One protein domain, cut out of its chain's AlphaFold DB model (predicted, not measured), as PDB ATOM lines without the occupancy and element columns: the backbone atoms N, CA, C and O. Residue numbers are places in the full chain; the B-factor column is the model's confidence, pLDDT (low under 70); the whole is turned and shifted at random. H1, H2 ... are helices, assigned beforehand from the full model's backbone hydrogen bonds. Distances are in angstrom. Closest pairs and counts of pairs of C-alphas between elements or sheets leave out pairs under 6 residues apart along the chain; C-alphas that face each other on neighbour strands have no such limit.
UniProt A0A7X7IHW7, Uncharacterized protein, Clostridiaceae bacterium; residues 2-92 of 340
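Overview. This is residues 2 to 92 of the 340 residues of an uncharacterized protein of Clostridiaceae bacterium (UniProt A0A7X7IHW7). What does the model look like at first sight? It is a compact head with one long helical arm: three short helices, H1, H2 and H3, make the head together with a long loop, and the fourth and longest helix, H4, begins packed on H3 and then runs out of the head, so that residues 76 to 92 stick out free. How is it made up? The printed part has 91 residues with four named helices, H1, H2, H3 and H4 in that order, and no named strand; the class is all helix. How compact is it? The whole is loose, with a radius of gyration of the C-alphas of 15.3 A, and elongated, spanning 56 by 30 by 20 A.

Along the chain. Where does the first helix lie? H1 is residues 8 to 15, 10.3 A from first to last C-alpha, and C-alpha 8 is at (205.562, 386.337, 465.141). Which helices follow? H2 is residues 33 to 42, 14.0 A long, and H3 is residues 48 to 59, 15.7 A long, with C-alpha 48 at (219.178, 389.601, 477.041). Where does the last helix run? H4 is residues 65 to 90, 37.9 A from first to last C-alpha, and C-alpha 90 is at (233.087, 413.677, 471.439).

Arrangement. How does H1 stand to the others? H1 and H2 only just touch, with 3 pairs of C-alphas within 8 A, the closest those of Ala 9 and Leu 33 at 4.9 A; their lines are about perpendicular at 71 degrees, only just more than steep. H1 and H3 are near each other, and H1 and H4 are close but not clearly touching, the closest C-alphas being those of Ile 8 and Leu 65 at 6.7 A. How does H3 stand to H2 and H4? H3 touches H2 at a steep tilt of 50 degrees, opposite ways, the closest C-alphas being those of Val 40 and Arg 51 at 5.4 A. Residues 53 to 58 of H3 touch residues 67 to 72 of H4, the closest C-alphas being those of Ile 57 and Ala 68 at 4.9 A, and the two helices stand at a steep tilt of 48 degrees, opposite ways. What stays apart, and what do the backbones show? H2 and H4 are apart. In H1, H2, H3 and H4 every O i to N i+4 pair is within hydrogen-bond range.

Size, cuts and confidence. How large is it? The two C-alphas farthest apart are those of Thr 2 and Pro 92, at 58.2 A; the body without residues 76 to 92 spans 31 by 30 by 22 A. How are the helices joined? The printed part has no cut; the link from H1 to H2, residues 16 to 32, is long, and those from H2 to H3 and from H3 to H4 are tight. Where is confidence low? The mean pLDDT of the printed part is 80.1, and 23 residues are under 70, among them residues 2 to 3 and 77 to 92.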
ATOM      1  N   THR A   2     192.084 379.286 454.392       51.75
ATOM      2  CA  THR A   2     192.565 379.308 455.778       51.75
ATOM      3  C   THR A   2     193.443 380.536 455.928       51.75
ATOM      4  O   THR A   2     194.448 380.652 455.230       51.75
ATOM      5  N   ASP A   3     193.002 381.465 456.765       60.97
ATOM      6  CA  ASP A   3     193.720 382.694 457.064       60.97
ATOM      7  C   ASP A   3     195.081 382.307 457.654       60.97
ATOM      8  O   ASP A   3     195.159 381.682 458.717       60.97
ATOM      9  N   ASN A   4     196.150 382.525 456.888       74.50
ATOM     10  CA  ASN A   4     197.479 382.029 457.223       74.50
ATOM     11  C   ASN A   4     198.072 382.964 458.281       74.50
ATOM     12  O   ASN A   4     198.803 383.901 457.969       74.50
ATOM     13  N   LYS A   5     197.659 382.762 459.536       81.81
ATOM     14  CA  LYS A   5     198.031 383.619 460.661       81.81
ATOM     15  C   LYS A   5     199.557 383.644 460.802       81.81
ATOM     16  O   LYS A   5     200.183 382.605 461.011       81.81
ATOM     17  N   ILE A   6     200.146 384.832 460.680       86.06
ATOM     18  CA  ILE A   6     201.594 385.042 460.795       86.06
ATOM     19  C   ILE A   6     202.043 384.655 462.208       86.06
ATOM     20  O   ILE A   6     201.495 385.135 463.201       86.06
ATOM     21  N   ASN A   7     203.049 383.786 462.300       89.31
ATOM     22  CA  ASN A   7     203.654 383.392 463.567       89.31
ATOM     23  C   ASN A   7     204.833 384.326 463.882       89.31
ATOM     24  O   ASN A   7     205.930 384.156 463.350       89.31
ATOM     25  N   ILE A   8     204.584 385.311 464.748       85.94
ATOM     26  CA  ILE A   8     205.562 386.337 465.141       85.94
ATOM     27  C   ILE A   8     206.775 385.711 465.842       85.94
ATOM     28  O   ILE A   8     207.896 386.113 465.559       85.94
ATOM     29  N   ALA A   9     206.581 384.683 466.676       88.88
ATOM     30  CA  ALA A   9     207.672 383.996 467.372       88.88
ATOM     31  C   ALA A   9     208.685 383.382 466.393       88.88
ATOM     32  O   ALA A   9     209.889 383.582 466.526       88.88
ATOM     33  N   LYS A  10     208.196 382.696 465.349       92.56
ATOM     34  CA  LYS A  10     209.061 382.142 464.292       92.56
ATOM     35  C   LYS A  10     209.759 383.220 463.480       92.56
ATOM     36  O   LYS A  10     210.906 383.026 463.097       92.56
ATOM     37  N   LEU A  11     209.065 384.320 463.195       83.19
ATOM     38  CA  LEU A  11     209.627 385.426 462.430       83.19
ATOM     39  C   LEU A  11     210.740 386.134 463.213       83.19
ATOM     40  O   LEU A  11     211.799 386.371 462.646       83.19
ATOM     41  N   LEU A  12     210.528 386.396 464.506       80.19
ATOM     42  CA  LEU A  12     211.537 386.975 465.396       80.19
ATOM     43  C   LEU A  12     212.763 386.077 465.513       80.19
ATOM     44  O   LEU A  12     213.875 386.545 465.302       80.19
ATOM     45  N   TYR A  13     212.555 384.786 465.785       89.44
ATOM     46  CA  TYR A  13     213.648 383.822 465.858       89.44
ATOM     47  C   TYR A  13     214.426 383.753 464.537       89.44
ATOM     48  O   TYR A  13     215.637 383.898 464.532       89.44
ATOM     49  N   ALA A  14     213.750 383.610 463.393       85.75
ATOM     50  CA  ALA A  14     214.426 383.494 462.098       85.75
ATOM     51  C   ALA A  14     215.141 384.780 461.645       85.75
ATOM     52  O   ALA A  14     216.088 384.702 460.867       85.75
ATOM     53  N   ALA A  15     214.671 385.950 462.082       79.44
ATOM     54  CA  ALA A  15     215.273 387.235 461.740       79.44
ATOM     55  C   ALA A  15     216.464 387.600 462.638       79.44
ATOM     56  O   ALA A  15     217.208 388.520 462.301       79.44
ATOM     57  N   TYR A  16     216.641 386.918 463.774       83.25
ATOM     58  CA  TYR A  16     217.692 387.248 464.723       83.25
ATOM     59  C   TYR A  16     219.061 386.723 464.237       83.25
ATOM     60  O   TYR A  16     219.183 385.519 464.004       83.25
ATOM     61  N   PRO A  17     220.098 387.579 464.089       63.19
ATOM     62  CA  PRO A  17     221.377 387.208 463.461       63.19
ATOM     63  C   PRO A  17     222.166 386.063 464.122       63.19
ATOM     64  O   PRO A  17     223.082 385.538 463.495       63.19
ATOM     65  N   HIS A  18     221.797 385.656 465.342       82.56
ATOM     66  CA  HIS A  18     222.460 384.607 466.132       82.56
ATOM     67  C   HIS A  18     221.472 383.604 466.742       82.56
ATOM     68  O   HIS A  18     221.702 383.046 467.813       82.56
ATOM     69  N   ALA A  19     220.322 383.406 466.094       81.56
ATOM     70  CA  ALA A  19     219.259 382.555 466.621       81.56
ATOM     71  C   ALA A  19     219.701 381.106 466.883       81.56
ATOM     72  O   ALA A  19     219.169 380.456 467.774       81.56
ATOM     73  N   ASP A  20     220.683 380.612 466.129       85.12
ATOM     74  CA  ASP A  20     221.277 379.282 466.260       85.12
ATOM     75  C   ASP A  20     222.075 379.074 467.556       85.12
ATOM     76  O   ASP A  20     222.273 377.928 467.959       85.12
ATOM     77  N   LEU A  21     222.497 380.158 468.213       86.31
ATOM     78  CA  LEU A  21     223.184 380.118 469.505       86.31
ATOM     79  C   LEU A  21     222.214 380.136 470.694       86.31
ATOM     80  O   LEU A  21     222.617 379.845 471.819       86.31
ATOM     81  N   LEU A  22     220.939 380.457 470.461       89.88
ATOM     82  CA  LEU A  22     219.945 380.526 471.523       89.88
ATOM     83  C   LEU A  22     219.532 379.106 471.947       89.88
ATOM     84  O   LEU A  22     219.291 378.261 471.082       89.88
ATOM     85  N   PRO A  23     219.341 378.824 473.251       94.06
ATOM     86  CA  PRO A  23     218.867 377.524 473.733       94.06
ATOM     87  C   PRO A  23     217.355 377.317 473.480       94.06
ATOM     88  O   PRO A  23     216.618 376.877 474.365       94.06
ATOM     89  N   ILE A  24     216.880 377.645 472.274       94.56
ATOM     90  CA  ILE A  24     215.487 377.603 471.811       94.56
ATOM     91  C   ILE A  24     215.329 376.456 470.825       94.56
ATOM     92  O   ILE A  24     216.020 376.384 469.812       94.56
ATOM     93  N   ASP A  25     214.344 375.599 471.058       96.62
ATOM     94  CA  ASP A  25     213.870 374.681 470.032       96.62
ATOM     95  C   ASP A  25     212.821 375.408 469.162       96.62
ATOM     96  O   ASP A  25     211.706 375.666 469.626       96.62
ATOM     97  N   PRO A  26     213.104 375.729 467.884       94.38
ATOM     98  CA  PRO A  26     212.183 376.495 467.040       94.38
ATOM     99  C   PRO A  26     210.871 375.759 466.726       94.38
ATOM    100  O   PRO A  26     209.899 376.379 466.281       94.38
ATOM    101  N   VAL A  27     210.814 374.440 466.922       95.56
ATOM    102  CA  VAL A  27     209.585 373.657 466.764       95.56
ATOM    103  C   VAL A  27     208.733 373.749 468.026       95.56
ATOM    104  O   VAL A  27     207.515 373.924 467.928       95.56
ATOM    105  N   LYS A  28     209.363 373.638 469.198       96.75
ATOM    106  CA  LYS A  28     208.680 373.601 470.496       96.75
ATOM    107  C   LYS A  28     208.379 374.996 471.042       96.75
ATOM    108  O   LYS A  28     207.234 375.275 471.398       96.75
ATOM    109  N   ASP A  29     209.385 375.855 471.093       96.94
ATOM    110  CA  ASP A  29     209.363 377.114 471.836       96.94
ATOM    111  C   ASP A  29     208.813 378.256 470.962       96.94
ATOM    112  O   ASP A  29     208.024 379.071 471.429       96.94
ATOM    113  N   CYS A  30     209.073 378.241 469.647       95.44
ATOM    114  CA  CYS A  30     208.517 379.216 468.690       95.44
ATOM    115  C   CYS A  30     207.137 378.814 468.124       95.44
ATOM    116  O   CYS A  30     206.731 379.262 467.046       95.44
ATOM    117  N   ARG A  31     206.388 377.940 468.808       95.31
ATOM    118  CA  ARG A  31     205.040 377.535 468.361       95.31
ATOM    119  C   ARG A  31     204.044 378.700 468.393       95.31
ATOM    120  O   ARG A  31     203.220 378.815 467.487       95.31
ATOM    121  N   ASP A  32     204.184 379.585 469.374       94.50
ATOM    122  CA  ASP A  32     203.459 380.842 469.541       94.50
ATOM    123  C   ASP A  32     204.269 381.796 470.435       94.50
ATOM    124  O   ASP A  32     205.273 381.405 471.031       94.50
ATOM    125  N   LEU A  33     203.847 383.060 470.506       91.44
ATOM    126  CA  LEU A  33     204.591 384.101 471.219       91.44
ATOM    127  C   LEU A  33     204.597 383.903 472.744       91.44
ATOM    128  O   LEU A  33     205.595 384.217 473.378       91.44
ATOM    129  N   ASN A  34     203.547 383.317 473.326       94.62
ATOM    130  CA  ASN A  34     203.495 383.036 474.767       94.62
ATOM    131  C   ASN A  34     204.478 381.935 475.167       94.62
ATOM    132  O   ASN A  34     205.071 381.986 476.237       94.62
ATOM    133  N   SER A  35     204.647 380.937 474.306       96.56
ATOM    134  CA  SER A  35     205.597 379.847 474.528       96.56
ATOM    135  C   SER A  35     207.033 380.346 474.427       96.56
ATOM    136  O   SER A  35     207.859 379.985 475.260       96.56
ATOM    137  N   LEU A  36     207.296 381.238 473.467       95.12
ATOM    138  CA  LEU A  36     208.583 381.910 473.353       95.12
ATOM    139  C   LEU A  36     208.840 382.825 474.555       95.12
ATOM    140  O   LEU A  36     209.943 382.818 475.087       95.12
ATOM    141  N   LEU A  37     207.824 383.562 475.021       95.19
ATOM    142  CA  LEU A  37     207.923 384.398 476.217       95.19
ATOM    143  C   LEU A  37     208.279 383.567 477.448       95.19
ATOM    144  O   LEU A  37     209.273 383.864 478.099       95.19
ATOM    145  N   ALA A  38     207.507 382.511 477.729       96.06
ATOM    146  CA  ALA A  38     207.750 381.631 478.869       96.06
ATOM    147  C   ALA A  38     209.187 381.100 478.844       96.06
ATOM    148  O   ALA A  38     209.895 381.194 479.842       96.06
ATOM    149  N   LYS A  39     209.649 380.656 477.667       96.06
ATOM    150  CA  LYS A  39     211.023 380.204 477.460       96.06
ATOM    151  C   LYS A  39     212.045 381.279 477.841       96.06
ATOM    152  O   LYS A  39     212.947 380.990 478.615       96.06
ATOM    153  N   VAL A  40     211.896 382.512 477.348       92.81
ATOM    154  CA  VAL A  40     212.880 383.574 477.617       92.81
ATOM    155  C   VAL A  40     212.791 384.184 479.019       92.81
ATOM    156  O   VAL A  40     213.729 384.857 479.448       92.81
ATOM    157  N   THR A  41     211.675 384.003 479.731       90.81
ATOM    158  CA  THR A  41     211.492 384.536 481.090       90.81
ATOM    159  C   THR A  41     211.805 383.532 482.190       90.81
ATOM    160  O   THR A  41     212.272 383.944 483.251       90.81
ATOM    161  N   GLU A  42     211.512 382.251 481.963       94.06
ATOM    162  CA  GLU A  42     211.652 381.182 482.960       94.06
ATOM    163  C   GLU A  42     213.007 380.478 482.878       94.06
ATOM    164  O   GLU A  42     213.488 379.963 483.888       94.06
ATOM    165  N   GLU A  43     213.626 380.464 481.698       90.94
ATOM    166  CA  GLU A  43     214.930 379.851 481.486       90.94
ATOM    167  C   GLU A  43     216.000 380.919 481.257       90.94
ATOM    168  O   GLU A  43     215.745 382.002 480.723       90.94
ATOM    169  N   ASP A  44     217.220 380.603 481.684       84.62
ATOM    170  CA  ASP A  44     218.368 381.436 481.371       84.62
ATOM    171  C   ASP A  44     218.775 381.200 479.916       84.62
ATOM    172  O   ASP A  44     219.340 380.170 479.548       84.62
ATOM    173  N   MET A  45     218.402 382.158 479.080       83.06
ATOM    174  CA  MET A  45     218.697 382.165 477.655       83.06
ATOM    175  C   MET A  45     220.107 382.649 477.345       83.06
ATOM    176  O   MET A  45     220.548 382.457 476.219       83.06
ATOM    177  N   GLY A  46     220.711 383.371 478.299       73.00
ATOM    178  CA  GLY A  46     221.923 384.178 478.175       73.00
ATOM    179  C   GLY A  46     221.990 385.190 477.019       73.00
ATOM    180  O   GLY A  46     222.981 385.892 476.887       73.00
ATOM    181  N   ASP A  47     220.918 385.391 476.246       78.12
ATOM    182  CA  ASP A  47     220.767 386.541 475.347       78.12
ATOM    183  C   ASP A  47     219.685 387.504 475.867       78.12
ATOM    184  O   ASP A  47     218.476 387.291 475.690       78.12
ATOM    185  N   SER A  48     220.110 388.590 476.525       78.75
ATOM    186  CA  SER A  48     219.178 389.601 477.041       78.75
ATOM    187  C   SER A  48     218.508 390.399 475.945       78.75
ATOM    188  O   SER A  48     217.427 390.919 476.191       78.75
ATOM    189  N   LEU A  49     219.155 390.587 474.790       80.38
ATOM    190  CA  LEU A  49     218.611 391.421 473.727       80.38
ATOM    191  C   LEU A  49     217.436 390.696 473.084       80.38
ATOM    192  O   LEU A  49     216.356 391.271 472.955       80.38
ATOM    193  N   PHE A  50     217.604 389.413 472.771       84.31
ATOM    194  CA  PHE A  50     216.513 388.582 472.287       84.31
ATOM    195  C   PHE A  50     215.385 388.484 473.320       84.31
ATOM    196  O   PHE A  50     214.217 388.678 472.975       84.31
ATOM    197  N   ARG A  51     215.719 388.271 474.603       89.00
ATOM    198  CA  ARG A  51     214.738 388.294 475.700       89.00
ATOM    199  C   ARG A  51     213.991 389.625 475.766       89.00
ATOM    200  O   ARG A  51     212.766 389.615 475.827       89.00
ATOM    201  N   PHE A  52     214.707 390.745 475.734       85.25
ATOM    202  CA  PHE A  52     214.138 392.091 475.753       85.25
ATOM    203  C   PHE A  52     213.171 392.286 474.586       85.25
ATOM    204  O   PHE A  52     212.021 392.645 474.813       85.25
ATOM    205  N   MET A  53     213.573 391.952 473.354       81.62
ATOM    206  CA  MET A  53     212.683 392.051 472.195       81.62
ATOM    207  C   MET A  53     211.405 391.228 472.381       81.62
ATOM    208  O   MET A  53     210.318 391.720 472.095       81.62
ATOM    209  N   VAL A  54     211.502 389.984 472.861       86.19
ATOM    210  CA  VAL A  54     210.326 389.123 473.067       86.19
ATOM    211  C   VAL A  54     209.406 389.687 474.155       86.19
ATOM    212  O   VAL A  54     208.197 389.754 473.934       86.19
ATOM    213  N   VAL A  55     209.960 390.121 475.292       87.69
ATOM    214  CA  VAL A  55     209.196 390.714 476.403       87.69
ATOM    215  C   VAL A  55     208.492 391.988 475.946       87.69
ATOM    216  O   VAL A  55     207.274 392.079 476.053       87.69
ATOM    217  N   GLU A  56     209.214 392.926 475.335       83.31
ATOM    218  CA  GLU A  56     208.648 394.204 474.898       83.31
ATOM    219  C   GLU A  56     207.601 394.035 473.790       83.31
ATOM    220  O   GLU A  56     206.597 394.746 473.752       83.31
ATOM    221  N   ILE A  57     207.772 393.064 472.888       81.56
ATOM    222  CA  ILE A  57     206.767 392.770 471.858       81.56
ATOM    223  C   ILE A  57     205.497 392.166 472.472       81.56
ATOM    224  O   ILE A  57     204.391 392.446 471.996       81.56
ATOM    225  N   VAL A  58     205.622 391.347 473.520       83.06
ATOM    226  CA  VAL A  58     204.456 390.793 474.218       83.06
ATOM    227  C   VAL A  58     203.755 391.862 475.049       83.06
ATOM    228  O   VAL A  58     202.539 392.012 474.925       83.06
ATOM    229  N   GLU A  59     204.508 392.604 475.858       84.00
ATOM    230  CA  GLU A  59     203.984 393.552 476.843       84.00
ATOM    231  C   GLU A  59     203.591 394.898 476.214       84.00
ATOM    232  O   GLU A  59     202.486 395.383 476.447       84.00
ATOM    233  N   GLY A  60     204.446 395.484 475.370       74.88
ATOM    234  CA  GLY A  60     204.219 396.781 474.712       74.88
ATOM    235  C   GLY A  60     203.696 396.692 473.269       74.88
ATOM    236  O   GLY A  60     203.089 397.636 472.746       74.88
ATOM    237  N   GLY A  61     203.916 395.555 472.605       74.44
ATOM    238  CA  GLY A  61     203.443 395.277 471.244       74.44
ATOM    239  C   GLY A  61     202.080 394.577 471.177       74.44
ATOM    240  O   GLY A  61     201.591 394.286 470.079       74.44
ATOM    241  N   GLU A  62     201.466 394.293 472.330       84.88
ATOM    242  CA  GLU A  62     200.170 393.607 472.456       84.88
ATOM    243  C   GLU A  62     200.127 392.267 471.699       84.88
ATOM    244  O   GLU A  62     199.079 391.833 471.215       84.88
ATOM    245  N   SER A  63     201.281 391.608 471.538       79.06
ATOM    246  CA  SER A  63     201.409 390.360 470.771       79.06
ATOM    247  C   SER A  63     200.930 390.445 469.307       79.06
ATOM    248  O   SER A  63     200.569 389.432 468.700       79.06
ATOM    249  N   SER A  64     200.920 391.646 468.722       82.50
ATOM    250  CA  SER A  64     200.502 391.907 467.340       82.50
ATOM    251  C   SER A  64     201.697 392.243 466.445       82.50
ATOM    252  O   SER A  64     202.725 392.716 466.918       82.50
ATOM    253  N   LEU A  65     201.582 392.021 465.128       72.50
ATOM    254  CA  LEU A  65     202.679 392.327 464.199       72.50
ATOM    255  C   LEU A  65     202.944 393.838 464.111       72.50
ATOM    256  O   LEU A  65     204.094 394.260 464.112       72.50
ATOM    257  N   SER A  66     201.888 394.653 464.063       68.06
ATOM    258  CA  SER A  66     202.003 396.115 464.049       68.06
ATOM    259  C   SER A  66     202.588 396.654 465.357       68.06
ATOM    260  O   SER A  66     203.455 397.524 465.325       68.06
ATOM    261  N   GLY A  67     202.178 396.107 466.505       73.19
ATOM    262  CA  GLY A  67     202.772 396.455 467.791       73.19
ATOM    263  C   GLY A  67     204.230 396.015 467.908       73.19
ATOM    264  O   GLY A  67     205.046 396.791 468.395       73.19
ATOM    265  N   ALA A  68     204.591 394.843 467.375       69.19
ATOM    266  CA  ALA A  68     205.980 394.394 467.314       69.19
ATOM    267  C   ALA A  68     206.862 395.351 466.497       69.19
ATOM    268  O   ALA A  68     207.926 395.760 466.955       69.19
ATOM    269  N   ILE A  69     206.396 395.757 465.309       67.38
ATOM    270  CA  ILE A  69     207.093 396.733 464.458       67.38
ATOM    271  C   ILE A  69     207.294 398.055 465.208       67.38
ATOM    272  O   ILE A  69     208.398 398.596 465.198       67.38
ATOM    273  N   ARG A  70     206.257 398.552 465.895       77.12
ATOM    274  CA  ARG A  70     206.318 399.793 466.679       77.12
ATOM    275  C   ARG A  70     207.351 399.716 467.806       77.12
ATOM    276  O   ARG A  70     208.144 400.641 467.961       77.12
ATOM    277  N   VAL A  71     207.357 398.622 468.567       72.88
ATOM    278  CA  VAL A  71     208.313 398.389 469.664       72.88
ATOM    279  C   VAL A  71     209.752 398.389 469.145       72.88
ATOM    280  O   VAL A  71     210.594 399.110 469.674       72.88
ATOM    281  N   ILE A  72     210.027 397.647 468.069       73.25
ATOM    282  CA  ILE A  72     211.377 397.561 467.495       73.25
ATOM    283  C   ILE A  72     211.820 398.897 466.884       73.25
ATOM    284  O   ILE A  72     212.968 399.303 467.064       73.25
ATOM    285  N   ALA A  73     210.920 399.612 466.202       68.12
ATOM    286  CA  ALA A  73     211.214 400.941 465.674       68.12
ATOM    287  C   ALA A  73     211.580 401.924 466.796       68.12
ATOM    288  O   ALA A  73     212.573 402.640 466.679       68.12
ATOM    289  N   ARG A  74     210.842 401.901 467.913       70.25
ATOM    290  CA  ARG A  74     211.143 402.720 469.092       70.25
ATOM    291  C   ARG A  74     212.496 402.369 469.710       70.25
ATOM    292  O   ARG A  74     213.300 403.268 469.921       70.25
ATOM    293  N   ALA A  75     212.775 401.082 469.929       70.62
ATOM    294  CA  ALA A  75     214.056 400.635 470.481       70.62
ATOM    295  C   ALA A  75     215.250 401.091 469.619       70.62
ATOM    296  O   ALA A  75     216.252 401.573 470.147       70.62
ATOM    297  N   ARG A  76     215.121 401.013 468.287       77.25
ATOM    298  CA  ARG A  76     216.114 401.547 467.344       77.25
ATOM    299  C   ARG A  76     216.305 403.057 467.512       77.25
ATOM    300  O   ARG A  76     217.438 403.526 467.567       77.25
ATOM    301  N   ASP A  77     215.217 403.821 467.574       63.97
ATOM    302  CA  ASP A  77     215.277 405.284 467.668       63.97
ATOM    303  C   ASP A  77     215.843 405.765 469.019       63.97
ATOM    304  O   ASP A  77     216.443 406.844 469.099       63.97
ATOM    305  N   ASP A  78     215.661 404.976 470.079       67.06
ATOM    306  CA  ASP A  78     216.240 405.218 471.401       67.06
ATOM    307  C   ASP A  78     217.746 404.923 471.406       67.06
ATOM    308  O   ASP A  78     218.531 405.778 471.822       67.06
ATOM    309  N   ALA A  79     218.172 403.785 470.845       66.62
ATOM    310  CA  ALA A  79     219.591 403.458 470.674       66.62
ATOM    311  C   ALA A  79     220.328 404.510 469.824       66.62
ATOM    312  O   ALA A  79     221.403 404.982 470.198       66.62
ATOM    313  N   GLN A  80     219.711 404.951 468.725       63.97
ATOM    314  CA  GLN A  80     220.252 406.000 467.863       63.97
ATOM    315  C   GLN A  80     220.432 407.331 468.609       63.97
ATOM    316  O   GLN A  80     221.453 407.996 468.445       63.97
ATOM    317  N   ALA A  81     219.481 407.719 469.463       61.81
ATOM    318  CA  ALA A  81     219.599 408.956 470.238       61.81
ATOM    319  C   ALA A  81     220.721 408.895 471.282       61.81
ATOM    320  O   ALA A  81     221.402 409.898 471.510       61.81
ATOM    321  N   VAL A  82     220.949 407.727 471.888       64.69
ATOM    322  CA  VAL A  82     222.100 407.512 472.777       64.69
ATOM    323  C   VAL A  82     223.404 407.654 471.994       64.69
ATOM    324  O   VAL A  82     224.292 408.387 472.427       64.69
ATOM    325  N   LEU A  83     223.510 407.026 470.819       61.59
ATOM    326  CA  LEU A  83     224.693 407.145 469.962       61.59
ATOM    327  C   LEU A  83     224.977 408.591 469.566       61.59
ATOM    328  O   LEU A  83     226.111 409.054 469.666       61.59
ATOM    329  N   GLU A  84     223.951 409.327 469.148       67.31
ATOM    330  CA  GLU A  84     224.085 410.740 468.807       67.31
ATOM    331  C   GLU A  84     224.557 411.562 470.006       67.31
ATOM    332  O   GLU A  84     225.482 412.361 469.865       67.31
ATOM    333  N   ALA A  85     224.001 411.339 471.200       65.44
ATOM    334  CA  ALA A  85     224.459 412.015 472.411       65.44
ATOM    335  C   ALA A  85     225.948 411.737 472.705       65.44
ATOM    336  O   ALA A  85     226.684 412.664 473.058       65.44
ATOM    337  N   LEU A  86     226.408 410.498 472.499       63.47
ATOM    338  CA  LEU A  86     227.815 410.113 472.655       63.47
ATOM    339  C   LEU A  86     228.719 410.804 471.620       63.47
ATOM    340  O   LEU A  86     229.711 411.431 471.996       63.47
ATOM    341  N   TYR A  87     228.347 410.784 470.338       64.81
ATOM    342  CA  TYR A  87     229.084 411.482 469.273       64.81
ATOM    343  C   TYR A  87     229.196 412.993 469.514       64.81
ATOM    344  O   TYR A  87     230.191 413.628 469.151       64.81
ATOM    345  N   MET A  88     228.173 413.587 470.124       60.06
ATOM    346  CA  MET A  88     228.124 415.020 470.415       60.06
ATOM    347  C   MET A  88     229.006 415.396 471.603       60.06
ATOM    348  O   MET A  88     229.620 416.464 471.592       60.06
ATOM    349  N   ALA A  89     229.118 414.513 472.597       62.22
ATOM    350  CA  ALA A  89     230.092 414.665 473.672       62.22
ATOM    351  C   ALA A  89     231.537 414.616 473.137       62.22
ATOM    352  O   ALA A  89     232.395 415.358 473.618       62.22
ATOM    353  N   GLU A  90     231.787 413.799 472.110       62.41
ATOM    354  CA  GLU A  90     233.087 413.677 471.439       62.41
ATOM    355  C   GLU A  90     233.417 414.895 470.550       62.41
ATOM    356  O   GLU A  90     234.570 415.319 470.473       62.41
ATOM    357  N   ASN A  91     232.411 415.511 469.915       63.47
ATOM    358  CA  ASN A  91     232.600 416.579 468.926       63.47
ATOM    359  C   ASN A  91     231.812 417.858 469.271       63.47
ATOM    360  O   ASN A  91     230.830 418.182 468.590       63.47
ATOM    361  N   PRO A  92     232.245 418.646 470.275       57.59
ATOM    362  CA  PRO A  92     231.536 419.843 470.713       57.59
ATOM    363  C   PRO A  92     231.649 420.971 469.672       57.59
ATOM    364  O   PRO A  92     232.474 421.878 469.775       57.59
TER     365      PRO A  92